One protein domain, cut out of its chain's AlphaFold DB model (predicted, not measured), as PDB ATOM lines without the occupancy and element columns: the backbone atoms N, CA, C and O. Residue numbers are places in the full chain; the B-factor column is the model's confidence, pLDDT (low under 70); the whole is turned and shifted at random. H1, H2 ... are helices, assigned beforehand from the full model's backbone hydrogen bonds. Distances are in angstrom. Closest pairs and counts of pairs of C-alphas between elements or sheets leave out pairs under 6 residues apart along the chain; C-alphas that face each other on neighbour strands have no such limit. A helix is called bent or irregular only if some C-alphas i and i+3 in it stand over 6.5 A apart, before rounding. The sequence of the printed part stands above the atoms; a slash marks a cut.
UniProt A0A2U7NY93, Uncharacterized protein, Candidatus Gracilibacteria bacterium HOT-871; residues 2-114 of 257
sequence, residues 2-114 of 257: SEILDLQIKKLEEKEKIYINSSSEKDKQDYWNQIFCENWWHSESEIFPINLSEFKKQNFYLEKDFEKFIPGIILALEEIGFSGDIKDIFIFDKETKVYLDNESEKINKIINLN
ATOM      1  N   SER A   2     268.109 290.282 173.544       70.31
ATOM      2  CA  SER A   2     267.873 289.139 172.629       70.31
ATOM      3  C   SER A   2     267.762 289.538 171.147       70.31
ATOM      4  O   SER A   2     268.392 288.905 170.317       70.31
ATOM      5  N   GLU A   3     267.094 290.648 170.808       66.06
ATOM      6  CA  GLU A   3     266.875 291.033 169.396       66.06
ATOM      7  C   GLU A   3     268.165 291.307 168.600       66.06
ATOM      8  O   GLU A   3     268.229 291.016 167.410       66.06
ATOM      9  N   ILE A   4     269.207 291.845 169.245       65.88
ATOM     10  CA  ILE A   4     270.505 292.111 168.598       65.88
ATOM     11  C   ILE A   4     271.242 290.796 168.319       65.88
ATOM     12  O   ILE A   4     271.818 290.634 167.243       65.88
ATOM     13  N   LEU A   5     271.181 289.856 169.264       58.00
ATOM     14  CA  LEU A   5     271.785 288.535 169.123       58.00
ATOM     15  C   LEU A   5     271.064 287.723 168.034       58.00
ATOM     16  O   LEU A   5     271.713 287.142 167.171       58.00
ATOM     17  N   ASP A   6     269.731 287.782 167.999       72.38
ATOM     18  CA  ASP A   6     268.903 287.123 166.980       72.38
ATOM     19  C   ASP A   6     269.182 287.673 165.565       72.38
ATOM     20  O   ASP A   6     269.199 286.931 164.580       72.38
ATOM     21  N   LEU A   7     269.449 288.980 165.452       71.88
ATOM     22  CA  LEU A   7     269.865 289.632 164.206       71.88
ATOM     23  C   LEU A   7     271.271 289.214 163.756       71.88
ATOM     24  O   LEU A   7     271.503 289.066 162.555       71.88
ATOM     25  N   GLN A   8     272.208 289.028 164.688       66.56
ATOM     26  CA  GLN A   8     273.559 288.552 164.377       66.56
ATOM     27  C   GLN A   8     273.554 287.086 163.934       66.56
ATOM     28  O   GLN A   8     274.177 286.764 162.925       66.56
ATOM     29  N   ILE A   9     272.790 286.230 164.618       71.44
ATOM     30  CA  ILE A   9     272.634 284.815 164.257       71.44
ATOM     31  C   ILE A   9     272.048 284.688 162.847       71.44
ATOM     32  O   ILE A   9     272.640 284.024 162.000       71.44
ATOM     33  N   LYS A  10     270.961 285.410 162.535       76.31
ATOM     34  CA  LYS A  10     270.377 285.398 161.180       76.31
ATOM     35  C   LYS A  10     271.355 285.842 160.097       76.31
ATOM     36  O   LYS A  10     271.390 285.245 159.026       76.31
ATOM     37  N   LYS A  11     272.163 286.873 160.365       76.00
ATOM     38  CA  LYS A  11     273.186 287.333 159.413       76.00
ATOM     39  C   LYS A  11     274.258 286.275 159.163       76.00
ATOM     40  O   LYS A  11     274.711 286.148 158.029       76.00
ATOM     41  N   LEU A  12     274.673 285.538 160.192       69.94
ATOM     42  CA  LEU A  12     275.642 284.450 160.045       69.94
ATOM     43  C   LEU A  12     275.047 283.285 159.241       69.94
ATOM     44  O   LEU A  12     275.677 282.831 158.289       69.94
ATOM     45  N   GLU A  13     273.804 282.892 159.528       80.31
ATOM     46  CA  GLU A  13     273.092 281.844 158.783       80.31
ATOM     47  C   GLU A  13     272.875 282.203 157.301       80.31
ATOM     48  O   GLU A  13     272.975 281.348 156.420       80.31
ATOM     49  N   GLU A  14     272.569 283.468 156.994       80.81
ATOM     50  CA  GLU A  14     272.425 283.943 155.612       80.81
ATOM     51  C   GLU A  14     273.753 283.896 154.849       80.81
ATOM     52  O   GLU A  14     273.785 283.448 153.701       80.81
ATOM     53  N   LYS A  15     274.860 284.292 155.485       77.81
ATOM     54  CA  LYS A  15     276.199 284.219 154.878       77.81
ATOM     55  C   LYS A  15     276.652 282.779 154.661       77.81
ATOM     56  O   LYS A  15     277.183 282.466 153.600       77.81
ATOM     57  N   GLU A  16     276.402 281.897 155.623       82.94
ATOM     58  CA  GLU A  16     276.700 280.469 155.496       82.94
ATOM     59  C   GLU A  16     275.902 279.835 154.344       82.94
ATOM     60  O   GLU A  16     276.439 279.065 153.550       82.94
ATOM     61  N   LYS A  17     274.638 280.236 154.151       82.12
ATOM     62  CA  LYS A  17     273.855 279.824 152.975       82.12
ATOM     63  C   LYS A  17     274.440 280.338 151.663       82.12
ATOM     64  O   LYS A  17     274.405 279.606 150.675       82.12
ATOM     65  N   ILE A  18     274.945 281.570 151.619       79.81
ATOM     66  CA  ILE A  18     275.623 282.099 150.424       79.81
ATOM     67  C   ILE A  18     276.883 281.276 150.139       79.81
ATOM     68  O   ILE A  18     277.082 280.862 149.000       79.81
ATOM     69  N   TYR A  19     277.669 280.961 151.171       86.62
ATOM     70  CA  TYR A  19     278.858 280.120 151.062       86.62
ATOM     71  C   TYR A  19     278.542 278.738 150.476       86.62
ATOM     72  O   TYR A  19     279.124 278.345 149.466       86.62
ATOM     73  N   ILE A  20     277.581 278.023 151.071       84.88
ATOM     74  CA  ILE A  20     277.204 276.659 150.665       84.88
ATOM     75  C   ILE A  20     276.735 276.619 149.205       84.88
ATOM     76  O   ILE A  20     277.001 275.653 148.490       84.88
ATOM     77  N   ASN A  21     276.044 277.667 148.754       83.50
ATOM     78  CA  ASN A  21     275.498 277.738 147.401       83.50
ATOM     79  C   ASN A  21     276.464 278.358 146.378       83.50
ATOM     80  O   ASN A  21     276.154 278.348 145.184       83.50
ATOM     81  N   SER A  22     277.609 278.899 146.806       81.12
ATOM     82  CA  SER A  22     278.561 279.539 145.899       81.12
ATOM     83  C   SER A  22     279.545 278.531 145.301       81.12
ATOM     84  O   SER A  22     280.174 277.729 145.993       81.12
ATOM     85  N   SER A  23     279.716 278.605 143.980       81.62
ATOM     86  CA  SER A  23     280.792 277.929 143.245       81.62
ATOM     87  C   SER A  23     282.035 278.810 143.063       81.62
ATOM     88  O   SER A  23     283.032 278.356 142.505       81.62
ATOM     89  N   SER A  24     281.982 280.066 143.516       88.19
ATOM     90  CA  SER A  24     283.072 281.034 143.416       88.19
ATOM     91  C   SER A  24     284.057 280.836 144.564       88.19
ATOM     92  O   SER A  24     283.724 281.039 145.730       88.19
ATOM     93  N   GLU A  25     285.303 280.497 144.237       83.69
ATOM     94  CA  GLU A  25     286.385 280.428 145.229       83.69
ATOM     95  C   GLU A  25     286.631 281.781 145.909       83.69
ATOM     96  O   GLU A  25     287.010 281.822 147.077       83.69
ATOM     97  N   LYS A  26     286.356 282.890 145.210       82.75
ATOM     98  CA  LYS A  26     286.465 284.231 145.783       82.75
ATOM     99  C   LYS A  26     285.441 284.448 146.897       82.75
ATOM    100  O   LYS A  26     285.817 284.880 147.977       82.75
ATOM    101  N   ASP A  27     284.180 284.098 146.667       82.88
ATOM    102  CA  ASP A  27     283.116 284.304 147.661       82.88
ATOM    103  C   ASP A  27     283.362 283.441 148.905       82.88
ATOM    104  O   ASP A  27     283.088 283.852 150.032       82.88
ATOM    105  N   LYS A  28     283.918 282.240 148.698       88.88
ATOM    106  CA  LYS A  28     284.332 281.349 149.780       88.88
ATOM    107  C   LYS A  28     285.504 281.912 150.584       88.88
ATOM    108  O   LYS A  28     285.474 281.851 151.811       88.88
ATOM    109  N   GLN A  29     286.505 282.486 149.914       89.38
ATOM    110  CA  GLN A  29     287.606 283.181 150.583       89.38
ATOM    111  C   GLN A  29     287.093 284.385 151.384       89.38
ATOM    112  O   GLN A  29     287.467 284.540 152.543       89.38
ATOM    113  N   ASP A  30     286.213 285.201 150.800       83.94
ATOM    114  CA  ASP A  30     285.650 286.391 151.444       83.94
ATOM    115  C   ASP A  30     284.845 286.022 152.703       83.94
ATOM    116  O   ASP A  30     284.971 286.683 153.736       83.94
ATOM    117  N   TYR A  31     284.078 284.926 152.655       89.50
ATOM    118  CA  TYR A  31     283.380 284.380 153.823       89.50
ATOM    119  C   TYR A  31     284.351 284.036 154.959       89.50
ATOM    120  O   TYR A  31     284.163 284.492 156.088       89.50
ATOM    121  N   TRP A  32     285.409 283.272 154.673       89.75
ATOM    122  CA  TRP A  32     286.370 282.877 155.704       89.75
ATOM    123  C   TRP A  32     287.168 284.062 156.245       89.75
ATOM    124  O   TRP A  32     287.328 284.175 157.459       89.75
ATOM    125  N   ASN A  33     287.596 284.985 155.381       86.81
ATOM    126  CA  ASN A  33     288.238 286.233 155.797       86.81
ATOM    127  C   ASN A  33     287.359 286.977 156.804       86.81
ATOM    128  O   ASN A  33     287.815 287.357 157.878       86.81
ATOM    129  N   GLN A  34     286.073 287.123 156.487       84.19
ATOM    130  CA  GLN A  34     285.129 287.816 157.345       84.19
ATOM    131  C   GLN A  34     284.945 287.131 158.704       84.19
ATOM    132  O   GLN A  34     284.997 287.816 159.722       84.19
ATOM    133  N   ILE A  35     284.768 285.804 158.740       84.44
ATOM    134  CA  ILE A  35     284.612 285.053 159.998       84.44
ATOM    135  C   ILE A  35     285.812 285.275 160.922       84.44
ATOM    136  O   ILE A  35     285.644 285.509 162.119       84.44
ATOM    137  N   PHE A  36     287.029 285.229 160.385       83.56
ATOM    138  CA  PHE A  36     288.235 285.398 161.191       83.56
ATOM    139  C   PHE A  36     288.454 286.853 161.617       83.56
ATOM    140  O   PHE A  36     288.768 287.101 162.781       83.56
ATOM    141  N   CYS A  37     288.221 287.815 160.725       77.62
ATOM    142  CA  CYS A  37     288.341 289.239 161.029       77.62
ATOM    143  C   CYS A  37     287.309 289.720 162.065       77.62
ATOM    144  O   CYS A  37     287.663 290.463 162.980       77.62
ATOM    145  N   GLU A  38     286.046 289.280 161.962       76.00
ATOM    146  CA  GLU A  38     284.992 289.608 162.934       76.00
ATOM    147  C   GLU A  38     285.322 289.021 164.317       76.00
ATOM    148  O   GLU A  38     285.240 289.726 165.323       76.00
ATOM    149  N   ASN A  39     285.772 287.763 164.379       72.56
ATOM    150  CA  ASN A  39     286.153 287.129 165.645       72.56
ATOM    151  C   ASN A  39     287.399 287.762 166.279       72.56
ATOM    152  O   ASN A  39     287.465 287.881 167.501       72.56
ATOM    153  N   TRP A  40     288.361 288.211 165.470       68.56
ATOM    154  CA  TRP A  40     289.524 288.938 165.970       68.56
ATOM    155  C   TRP A  40     289.136 290.267 166.621       68.56
ATOM    156  O   TRP A  40     289.515 290.520 167.766       68.56
ATOM    157  N   TRP A  41     288.314 291.073 165.938       52.88
ATOM    158  CA  TRP A  41     287.865 292.384 166.425       52.88
ATOM    159  C   TRP A  41     287.075 292.308 167.743       52.88
ATOM    160  O   TRP A  41     287.049 293.266 168.515       52.88
ATOM    161  N   HIS A  42     286.431 291.171 168.010       53.53
ATOM    162  CA  HIS A  42     285.632 290.937 169.213       53.53
ATOM    163  C   HIS A  42     286.378 290.208 170.343       53.53
ATOM    164  O   HIS A  42     285.780 289.960 171.392       53.53
ATOM    165  N   SER A  43     287.660 289.867 170.173       51.00
ATOM    166  CA  SER A  43     288.387 289.066 171.163       51.00
ATOM    167  C   SER A  43     289.046 289.912 172.266       51.00
ATOM    168  O   SER A  43     290.137 290.447 172.108       51.00
ATOM    169  N   GLU A  44     288.403 289.973 173.437       43.44
ATOM    170  CA  GLU A  44     289.089 290.185 174.730       43.44
ATOM    171  C   GLU A  44     289.429 288.836 175.428       43.44
ATOM    172  O   GLU A  44     289.944 288.833 176.544       43.44
ATOM    173  N   SER A  45     289.196 287.670 174.793       47.47
ATOM    174  CA  SER A  45     289.447 286.339 175.392       47.47
ATOM    175  C   SER A  45     289.618 285.181 174.380       47.47
ATOM    176  O   SER A  45     288.853 285.083 173.425       47.47
ATOM    177  N   GLU A  46     290.578 284.284 174.654       52.00
ATOM    178  CA  GLU A  46     290.676 282.821 174.379       52.00
ATOM    179  C   GLU A  46     290.447 282.203 172.976       52.00
ATOM    180  O   GLU A  46     290.714 281.016 172.813       52.00
ATOM    181  N   ILE A  47     290.003 282.933 171.948       62.16
ATOM    182  CA  ILE A  47     289.696 282.323 170.629       62.16
ATOM    183  C   ILE A  47     290.966 281.918 169.857       62.16
ATOM    184  O   ILE A  47     290.944 280.972 169.068       62.16
ATOM    185  N   PHE A  48     292.078 282.610 170.102       68.38
ATOM    186  CA  PHE A  48     293.365 282.344 169.470       68.38
ATOM    187  C   PHE A  48     294.394 281.797 170.477       68.38
ATOM    188  O   PHE A  48     294.384 282.207 171.641       68.38
ATOM    189  N   PRO A  49     295.318 280.924 170.037       73.81
ATOM    190  CA  PRO A  49     295.420 280.373 168.683       73.81
ATOM    191  C   PRO A  49     294.399 279.246 168.431       73.81
ATOM    192  O   PRO A  49     294.136 278.410 169.294       73.81
ATOM    193  N   ILE A  50     293.851 279.186 167.216       79.12
ATOM    194  CA  ILE A  50     292.855 278.189 166.809       79.12
ATOM    195  C   ILE A  50     293.543 276.855 166.529       79.12
ATOM    196  O   ILE A  50     294.423 276.754 165.670       79.12
ATOM    197  N   ASN A  51     293.099 275.793 167.203       83.56
ATOM    198  CA  ASN A  51     293.500 274.432 166.867       83.56
ATOM    199  C   ASN A  51     292.837 274.000 165.555       83.56
ATOM    200  O   ASN A  51     291.649 273.678 165.512       83.56
ATOM    201  N   LEU A  52     293.621 273.972 164.476       82.19
ATOM    202  CA  LEU A  52     293.089 273.779 163.129       82.19
ATOM    203  C   LEU A  52     292.488 272.381 162.933       82.19
ATOM    204  O   LEU A  52     291.528 272.219 162.185       82.19
ATOM    205  N   SER A  53     292.993 271.376 163.653       83.62
ATOM    206  CA  SER A  53     292.440 270.017 163.607       83.62
ATOM    207  C   SER A  53     291.030 269.959 164.198       83.62
ATOM    208  O   SER A  53     290.147 269.291 163.660       83.62
ATOM    209  N   GLU A  54     290.801 270.671 165.300       84.81
ATOM    210  CA  GLU A  54     289.488 270.752 165.945       84.81
ATOM    211  C   GLU A  54     288.532 271.624 165.136       84.81
ATOM    212  O   GLU A  54     287.396 271.218 164.883       84.81
ATOM    213  N   PHE A  55     289.020 272.763 164.642       84.81
ATOM    214  CA  PHE A  55     288.253 273.664 163.792       84.81
ATOM    215  C   PHE A  55     287.758 272.970 162.518       84.81
ATOM    216  O   PHE A  55     286.571 273.044 162.200       84.81
ATOM    217  N   LYS A  56     288.631 272.219 161.829       84.38
ATOM    218  CA  LYS A  56     288.249 271.418 160.655       84.38
ATOM    219  C   LYS A  56     287.192 270.377 160.990       84.38
ATOM    220  O   LYS A  56     286.277 270.186 160.204       84.38
ATOM    221  N   LYS A  57     287.271 269.713 162.149       85.25
ATOM    222  CA  LYS A  57     286.250 268.731 162.561       85.25
ATOM    223  C   LYS A  57     284.888 269.380 162.785       85.25
ATOM    224  O   LYS A  57     283.881 268.807 162.383       85.25
ATOM    225  N   GLN A  58     284.859 270.555 163.408       84.00
ATOM    226  CA  GLN A  58     283.620 271.292 163.670       84.00
ATOM    227  C   GLN A  58     283.000 271.850 162.382       84.00
ATOM    228  O   GLN A  58     281.781 271.841 162.244       84.00
ATOM    229  N   ASN A  59     283.831 272.254 161.416       84.81
ATOM    230  CA  ASN A  59     283.402 272.901 160.172       84.81
ATOM    231  C   ASN A  59     283.511 271.997 158.931       84.81
ATOM    232  O   ASN A  59     283.388 272.470 157.804       84.81
ATOM    233  N   PHE A  60     283.706 270.686 159.111       82.31
ATOM    234  CA  PHE A  60     283.928 269.734 158.013       82.31
ATOM    235  C   PHE A  60     282.773 269.695 157.004       82.31
ATOM    236  O   PHE A  60     282.952 269.348 155.838       82.31
ATOM    237  N   TYR A  61     281.565 270.017 157.470       83.00
ATOM    238  CA  TYR A  61     280.368 270.063 156.638       83.00
ATOM    239  C   TYR A  61     280.350 271.272 155.686       83.00
ATOM    240  O   TYR A  61     279.649 271.217 154.678       83.00
ATOM    241  N   LEU A  62     281.122 272.324 155.985       84.94
ATOM    242  CA  LEU A  62     281.263 273.513 155.143       84.94
ATOM    243  C   LEU A  62     282.398 273.356 154.141       84.94
ATOM    244  O   LEU A  62     282.201 273.586 152.951       84.94
ATOM    245  N   GLU A  63     283.585 272.965 154.602       86.12
ATOM    246  CA  GLU A  63     284.753 272.886 153.734       86.12
ATOM    247  C   GLU A  63     285.703 271.771 154.148       86.12
ATOM    248  O   GLU A  63     286.126 271.687 155.302       86.12
ATOM    249  N   LYS A  64     286.057 270.924 153.178       82.56
ATOM    250  CA  LYS A  64     286.983 269.810 153.401       82.56
ATOM    251  C   LYS A  64     288.432 270.237 153.228       82.56
ATOM    252  O   LYS A  64     289.277 269.755 153.974       82.56
ATOM    253  N   ASP A  65     288.681 271.158 152.301       84.25
ATOM    254  CA  ASP A  65     290.022 271.623 151.942       84.25
ATOM    255  C   ASP A  65     290.257 273.040 152.487       84.25
ATOM    256  O   ASP A  65     290.616 273.959 151.750       84.25
ATOM    257  N   PHE A  66     289.984 273.249 153.778       85.94
ATOM    258  CA  PHE A  66     290.027 274.573 154.412       85.94
ATOM    259  C   PHE A  66     291.413 275.231 154.318       85.94
ATOM    260  O   PHE A  66     291.525 276.455 154.239       85.94
ATOM    261  N   GLU A  67     292.479 274.431 154.274       83.81
ATOM    262  CA  GLU A  67     293.867 274.889 154.245       83.81
ATOM    263  C   GLU A  67     294.166 275.858 153.101       83.81
ATOM    264  O   GLU A  67     294.999 276.753 153.261       83.81
ATOM    265  N   LYS A  68     293.454 275.736 151.973       84.25
ATOM    266  CA  LYS A  68     293.633 276.618 150.812       84.25
ATOM    267  C   LYS A  68     293.258 278.076 151.095       84.25
ATOM    268  O   LYS A  68     293.747 278.965 150.407       84.25
ATOM    269  N   PHE A  69     292.419 278.323 152.105       87.25
ATOM    270  CA  PHE A  69     291.949 279.661 152.470       87.25
ATOM    271  C   PHE A  69     292.831 280.350 153.519       87.25
ATOM    272  O   PHE A  69     292.750 281.571 153.666       87.25
ATOM    273  N   ILE A  70     293.698 279.600 154.213       84.69
ATOM    274  CA  ILE A  70     294.588 280.116 155.269       84.69
ATOM    275  C   ILE A  70     295.430 281.311 154.790       84.69
ATOM    276  O   ILE A  70     295.458 282.314 155.505       84.69
ATOM    277  N   PRO A  71     296.065 281.290 153.598       79.38
ATOM    278  CA  PRO A  71     296.840 282.437 153.122       79.38
ATOM    279  C   PRO A  71     296.008 283.718 152.992       79.38
ATOM    280  O   PRO A  71     296.452 284.783 153.409       79.38
ATOM    281  N   GLY A  72     294.789 283.621 152.453       80.62
ATOM    282  CA  GLY A  72     293.906 284.779 152.306       80.62
ATOM    283  C   GLY A  72     293.381 285.307 153.641       80.62
ATOM    284  O   GLY A  72     293.259 286.518 153.799       80.62
ATOM    285  N   ILE A  73     293.159 284.424 154.622       84.62
ATOM    286  CA  ILE A  73     292.744 284.812 155.979       84.62
ATOM    287  C   ILE A  73     293.842 285.630 156.664       84.62
ATOM    288  O   ILE A  73     293.553 286.653 157.277       84.62
ATOM    289  N   ILE A  74     295.103 285.209 156.536       78.06
ATOM    290  CA  ILE A  74     296.247 285.940 157.103       78.06
ATOM    291  C   ILE A  74     296.331 287.337 156.500       78.06
ATOM    292  O   ILE A  74     296.440 288.307 157.242       78.06
ATOM    293  N   LEU A  75     296.209 287.444 155.174       71.88
ATOM    294  CA  LEU A  75     296.207 288.735 154.486       71.88
ATOM    295  C   LEU A  75     295.080 289.643 154.983       71.88
ATOM    296  O   LEU A  75     295.323 290.803 155.298       71.88
ATOM    297  N   ALA A  76     293.862 289.115 155.105       77.19
ATOM    298  CA  ALA A  76     292.724 289.891 155.587       77.19
ATOM    299  C   ALA A  76     292.904 290.364 157.041       77.19
ATOM    300  O   ALA A  76     292.511 291.481 157.379       77.19
ATOM    301  N   LEU A  77     293.521 289.544 157.898       76.56
ATOM    302  CA  LEU A  77     293.848 289.915 159.275       76.56
ATOM    303  C   LEU A  77     294.948 290.987 159.329       76.56
ATOM    304  O   LEU A  77     294.834 291.948 160.094       76.56
ATOM    305  N   GLU A  78     295.991 290.871 158.504       68.38
ATOM    306  CA  GLU A  78     297.028 291.901 158.374       68.38
ATOM    307  C   GLU A  78     296.435 293.238 157.912       68.38
ATOM    308  O   GLU A  78     296.776 294.280 158.480       68.38
ATOM    309  N   GLU A  79     295.522 293.223 156.930       67.25
ATOM    310  CA  GLU A  79     294.841 294.415 156.395       67.25
ATOM    311  C   GLU A  79     294.056 295.191 157.461       67.25
ATOM    312  O   GLU A  79     293.927 296.411 157.359       67.25
ATOM    313  N   ILE A  80     293.569 294.515 158.505       68.75
ATOM    314  CA  ILE A  80     292.869 295.153 159.632       68.75
ATOM    315  C   ILE A  80     293.777 295.431 160.841       68.75
ATOM    316  O   ILE A  80     293.309 295.918 161.872       68.75
ATOM    317  N   GLY A  81     295.086 295.188 160.713       60.25
ATOM    318  CA  GLY A  81     296.101 295.578 161.691       60.25
ATOM    319  C   GLY A  81     296.617 294.463 162.601       60.25
ATOM    320  O   GLY A  81     297.288 294.774 163.589       60.25
ATOM    321  N   PHE A  82     296.350 293.191 162.292       67.19
ATOM    322  CA  PHE A  82     297.029 292.082 162.959       67.19
ATOM    323  C   PHE A  82     298.533 292.105 162.640       67.19
ATOM    324  O   PHE A  82     298.933 292.330 161.501       67.19
ATOM    325  N   SER A  83     299.375 291.897 163.655       58.66
ATOM    326  CA  SER A  83     300.844 291.952 163.532       58.66
ATOM    327  C   SER A  83     301.564 290.767 164.191       58.66
ATOM    328  O   SER A  83     302.779 290.817 164.375       58.66
ATOM    329  N   GLY A  84     300.823 289.717 164.562       59.25
ATOM    330  CA  GLY A  84     301.380 288.485 165.125       59.25
ATOM    331  C   GLY A  84     301.922 287.531 164.058       59.25
ATOM    332  O   GLY A  84     301.677 287.698 162.863       59.25
ATOM    333  N   ASP A  85     302.648 286.508 164.498       62.59
ATOM    334  CA  ASP A  85     303.047 285.384 163.649       62.59
ATOM    335  C   ASP A  85     301.801 284.544 163.307       62.59
ATOM    336  O   ASP A  85     300.827 284.484 164.058       62.59
ATOM    337  N   ILE A  86     301.830 283.815 162.193       66.38
ATOM    338  CA  ILE A  86     300.758 282.888 161.788       66.38
ATOM    339  C   ILE A  86     300.425 281.873 162.899       66.38
ATOM    340  O   ILE A  86     299.294 281.408 163.028       66.38
ATOM    341  N   LYS A  87     301.422 281.551 163.732       65.69
ATOM    342  CA  LYS A  87     301.318 280.650 164.887       65.69
ATOM    343  C   LYS A  87     300.532 281.251 166.049       65.69
ATOM    344  O   LYS A  87     300.027 280.496 166.876       65.69
ATOM    345  N   ASP A  88     300.410 282.573 166.087       66.06
ATOM    346  CA  ASP A  88     299.569 283.281 167.048       66.06
ATOM    347  C   ASP A  88     298.087 283.181 166.647       66.06
ATOM    348  O   ASP A  88     297.208 283.336 167.490       66.06
ATOM    349  N   ILE A  89     297.801 282.854 165.378       72.31
ATOM    350  CA  ILE A  89     296.450 282.626 164.846       72.31
ATOM    351  C   ILE A  89     296.107 281.130 164.854       72.31
ATOM    352  O   ILE A  89     294.991 280.751 165.205       72.31
ATOM    353  N   PHE A  90     297.047 280.262 164.474       80.06
ATOM    354  CA  PHE A  90     296.768 278.851 164.211       80.06
ATOM    355  C   PHE A  90     297.768 277.892 164.860       80.06
ATOM    356  O   PHE A  90     298.983 277.984 164.670       80.06
ATOM    357  N   ILE A  91     297.239 276.854 165.511       82.00
ATOM    358  CA  ILE A  91     297.980 275.631 165.822       82.00
ATOM    359  C   ILE A  91     297.744 274.638 164.682       82.00
ATOM    360  O   ILE A  91     296.692 274.000 164.593       82.00
ATOM    361  N   PHE A  92     298.737 274.502 163.803       80.94
ATOM    362  CA  PHE A  92     298.664 273.604 162.651       80.94
ATOM    363  C   PHE A  92     298.875 272.136 163.019       80.94
ATOM    364  O   PHE A  92     299.838 271.786 163.715       80.94
ATOM    365  N   ASP A  93     298.039 271.269 162.448       80.94
ATOM    366  CA  ASP A  93     298.311 269.837 162.403       80.94
ATOM    367  C   ASP A  93     299.384 269.495 161.353       80.94
ATOM    368  O   ASP A  93     299.886 270.348 160.615       80.94
ATOM    369  N   LYS A  94     299.800 268.227 161.330       78.38
ATOM    370  CA  LYS A  94     300.890 267.766 160.465       78.38
ATOM    371  C   LYS A  94     300.545 267.886 158.977       78.38
ATOM    372  O   LYS A  94     301.437 268.181 158.190       78.38
ATOM    373  N   GLU A  95     299.293 267.650 158.596       78.31
ATOM    374  CA  GLU A  95     298.861 267.687 157.195       78.31
ATOM    375  C   GLU A  95     298.811 269.127 156.690       78.31
ATOM    376  O   GLU A  95     299.365 269.424 155.633       78.31
ATOM    377  N   THR A  96     298.270 270.045 157.494       76.56
ATOM    378  CA  THR A  96     298.268 271.473 157.177       76.56
ATOM    379  C   THR A  96     299.683 272.039 157.112       76.56
ATOM    380  O   THR A  96     299.977 272.805 156.201       76.56
ATOM    381  N   LYS A  97     300.596 271.630 158.007       75.06
ATOM    382  CA  LYS A  97     302.014 272.027 157.899       75.06
ATOM    383  C   LYS A  97     302.621 271.581 156.575       75.06
ATOM    384  O   LYS A  97     303.196 272.405 155.884       75.06
ATOM    385  N   VAL A  98     302.426 270.322 156.183       77.19
ATOM    386  CA  VAL A  98     302.933 269.807 154.899       77.19
ATOM    387  C   VAL A  98     302.330 270.562 153.712       77.19
ATOM    388  O   VAL A  98     303.045 270.869 152.763       77.19
ATOM    389  N   TYR A  99     301.036 270.893 153.755       77.62
ATOM    390  CA  TYR A  99     300.395 271.704 152.720       77.62
ATOM    391  C   TYR A  99     301.013 273.104 152.626       77.62
ATOM    392  O   TYR A  99     301.417 273.523 151.544       77.62
ATOM    393  N   LEU A 100     301.137 273.802 153.757       72.06
ATOM    394  CA  LEU A 100     301.711 275.148 153.814       72.06
ATOM    395  C   LEU A 100     303.198 275.156 153.450       72.06
ATOM    396  O   LEU A 100     303.649 276.104 152.824       72.06
ATOM    397  N   ASP A 101     303.945 274.103 153.789       70.81
ATOM    398  CA  ASP A 101     305.350 273.924 153.411       70.81
ATOM    399  C   ASP A 101     305.491 273.699 151.893       70.81
ATOM    400  O   ASP A 101     306.391 274.254 151.263       70.81
ATOM    401  N   ASN A 102     304.575 272.949 151.275       72.12
ATOM    402  CA  ASN A 102     304.540 272.749 149.820       72.12
ATOM    403  C   ASN A 102     304.067 273.996 149.060       72.12
ATOM    404  O   ASN A 102     304.569 274.293 147.978       72.12
ATOM    405  N   GLU A 103     303.135 274.756 149.631       67.56
ATOM    406  CA  GLU A 103     302.710 276.055 149.103       67.56
ATOM    407  C   GLU A 103     303.625 277.195 149.586       67.56
ATOM    408  O   GLU A 103     303.408 278.352 149.222       67.56
ATOM    409  N   SER A 104     304.677 276.889 150.357       57.56
ATOM    410  CA  SER A 104     305.540 277.883 150.999       57.56
ATOM    411  C   SER A 104     306.254 278.763 149.994       57.56
ATOM    412  O   SER A 104     306.521 279.905 150.313       57.56
ATOM    413  N   GLU A 105     306.517 278.328 148.762       54.72
ATOM    414  CA  GLU A 105     307.044 279.236 147.739       54.72
ATOM    415  C   GLU A 105     306.030 280.315 147.352       54.72
ATOM    416  O   GLU A 105     306.415 281.469 147.204       54.72
ATOM    417  N   LYS A 106     304.736 279.995 147.236       55.28
ATOM    418  CA  LYS A 106     303.683 280.989 146.964       55.28
ATOM    419  C   LYS A 106     303.357 281.810 148.203       55.28
ATOM    420  O   LYS A 106     303.212 283.021 148.090       55.28
ATOM    421  N   ILE A 107     303.292 281.177 149.371       50.25
ATOM    422  CA  ILE A 107     303.009 281.837 150.649       50.25
ATOM    423  C   ILE A 107     304.182 282.727 151.053       50.25
ATOM    424  O   ILE A 107     303.964 283.883 151.369       50.25
ATOM    425  N   ASN A 108     305.432 282.277 150.937       46.88
ATOM    426  CA  ASN A 108     306.613 283.124 151.113       46.88
ATOM    427  C   ASN A 108     306.720 284.175 150.018       46.88
ATOM    428  O   ASN A 108     307.297 285.215 150.281       46.88
ATOM    429  N   LYS A 109     306.191 283.974 148.807       47.44
ATOM    430  CA  LYS A 109     306.090 285.065 147.827       47.44
ATOM    431  C   LYS A 109     305.084 286.113 148.302       47.44
ATOM    432  O   LYS A 109     305.411 287.285 148.270       47.44
ATOM    433  N   ILE A 110     303.934 285.699 148.831       46.88
ATOM    434  CA  ILE A 110     302.904 286.570 149.420       46.88
ATOM    435  C   ILE A 110     303.414 287.290 150.689       46.88
ATOM    436  O   ILE A 110     303.216 288.491 150.829       46.88
ATOM    437  N   ILE A 111     304.146 286.600 151.566       44.88
ATOM    438  CA  ILE A 111     304.731 287.139 152.806       44.88
ATOM    439  C   ILE A 111     305.994 287.976 152.515       44.88
ATOM    440  O   ILE A 111     306.193 289.024 153.124       44.88
ATOM    441  N   ASN A 112     306.848 287.589 151.558       39.84
ATOM    442  CA  ASN A 112     308.019 288.390 151.159       39.84
ATOM    443  C   ASN A 112     307.648 289.602 150.301       39.84
ATOM    444  O   ASN A 112     308.388 290.584 150.339       39.84
ATOM    445  N   LEU A 113     306.506 289.585 149.602       44.50
ATOM    446  CA  LEU A 113     305.890 290.793 149.037       44.50
ATOM    447  C   LEU A 113     305.584 291.837 150.134       44.50
ATOM    448  O   LEU A 113     305.569 293.028 149.840       44.50
ATOM    449  N   ASN A 114     305.431 291.407 151.395       44.62
ATOM    450  CA  ASN A 114     305.194 292.272 152.556       44.62
ATOM    451  C   ASN A 114     306.460 292.645 153.362       44.62
ATOM    452  O   ASN A 114     306.372 293.439 154.296       44.62
TER     453      ASN A 114
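Overview. This is residues 2 to 114 of the 257 residues of an uncharacterized protein of Candidatus Gracilibacteria bacterium HOT-871 (UniProt A0A2U7NY93). Two helices, H2 and H4, cross near their middles as an X in the core, and the longest helix, H1, folds back on one end of H2 as the other leg of a V-shaped hairpin whose free end, residues 2 to 11, sticks out as an arm. On the other side of H4 from H2, H6 and H7 make a corner, and the short helices H3 and H5 stand near H4. The printed part has 113 residues, with seven named helices in the order H1 to H7 and no named strand, and its class is all helix. The whole is compact, with a radius of gyration of the C-alphas of 14.7 A, and spans 46 by 33 by 26 A along its main axes, the arm included.

Arrangement. Begin with the longest helix, H1, residues 2 to 21, and look at its residues 15 to 19, which alone touch residues 27 to 31 of H2, residues 25 to 41. Their closest C-alphas, those of Tyr 19 and Lys 28, are 5.8 A apart, and the two form a helical hairpin at a shallow tilt of 26 degrees, opposite ways. From H2 go to H4, residues 66 to 79, which touches it with 13 pairs of C-alphas within 8 A. The closest are those of Asn 33 and Ile 73, 4.7 A apart, at a steep tilt of 54 degrees, the same way. H6, residues 94 to 102, and H4 only just touch, with 3 pairs of C-alphas within 8 A, and H4 does so with residue 67 alone. Their closest C-alphas are those of Glu 67 and Thr 96, 6.3 A apart, and the steep tilt of 68 degrees is only just short of perpendicular. H7, residues 104 to 112, is close to H4 but not clearly touching, at a shallow tilt of 6 degrees, the same way; the closest C-alphas, those of Pro 71 and Ile 107, are 6.7 A apart. H3, residues 52 to 59, is also close to H4 but not clearly touching, and about perpendicular to it at 76 degrees; the C-alphas of Lys 56 and Phe 66, 7.2 A apart, are the closest. H5, residues 86 to 89, is close to H4 but not clearly touching, with the C-alphas of Ile 74 and Ile 86 closest at 7.2 A. Just before H3 and just after H5, residues 50 to 51 pair with residues 90 to 91, parallel. In H1, H2, H3, H6 and H7 every O i to N i+4 pair is within hydrogen-bond range, in H4 7 of 10 are, and H5 is too short for such a pair.

Along the chain. Find C-alpha 2 at (267.873, 289.139, 172.629); from there H1 runs 28.7 A to C-alpha 21. H2 starts at C-alpha 25, at (286.385, 280.428, 145.229), and covers 24.4 A to C-alpha 41. H4 covers 20.5 A and is irregular, C-alphas 68 and 71 being 7.0 A apart. H6 measures 12.3 A, and H7 ends at C-alpha 112, at (308.019, 288.390, 151.159).

Size, cuts and confidence. Look for the two C-alphas farthest apart at Ser 2 and Glu 105, 47.5 A from each other. Without residues 2 to 11, which stand free, the body spans 36 by 32 by 26 A. The printed part has no cut, and no link between its helices is long. The mean pLDDT of the printed part is 73.3; low-confidence stretches include residues 40 to 48, 78 to 88 and 103 to 114.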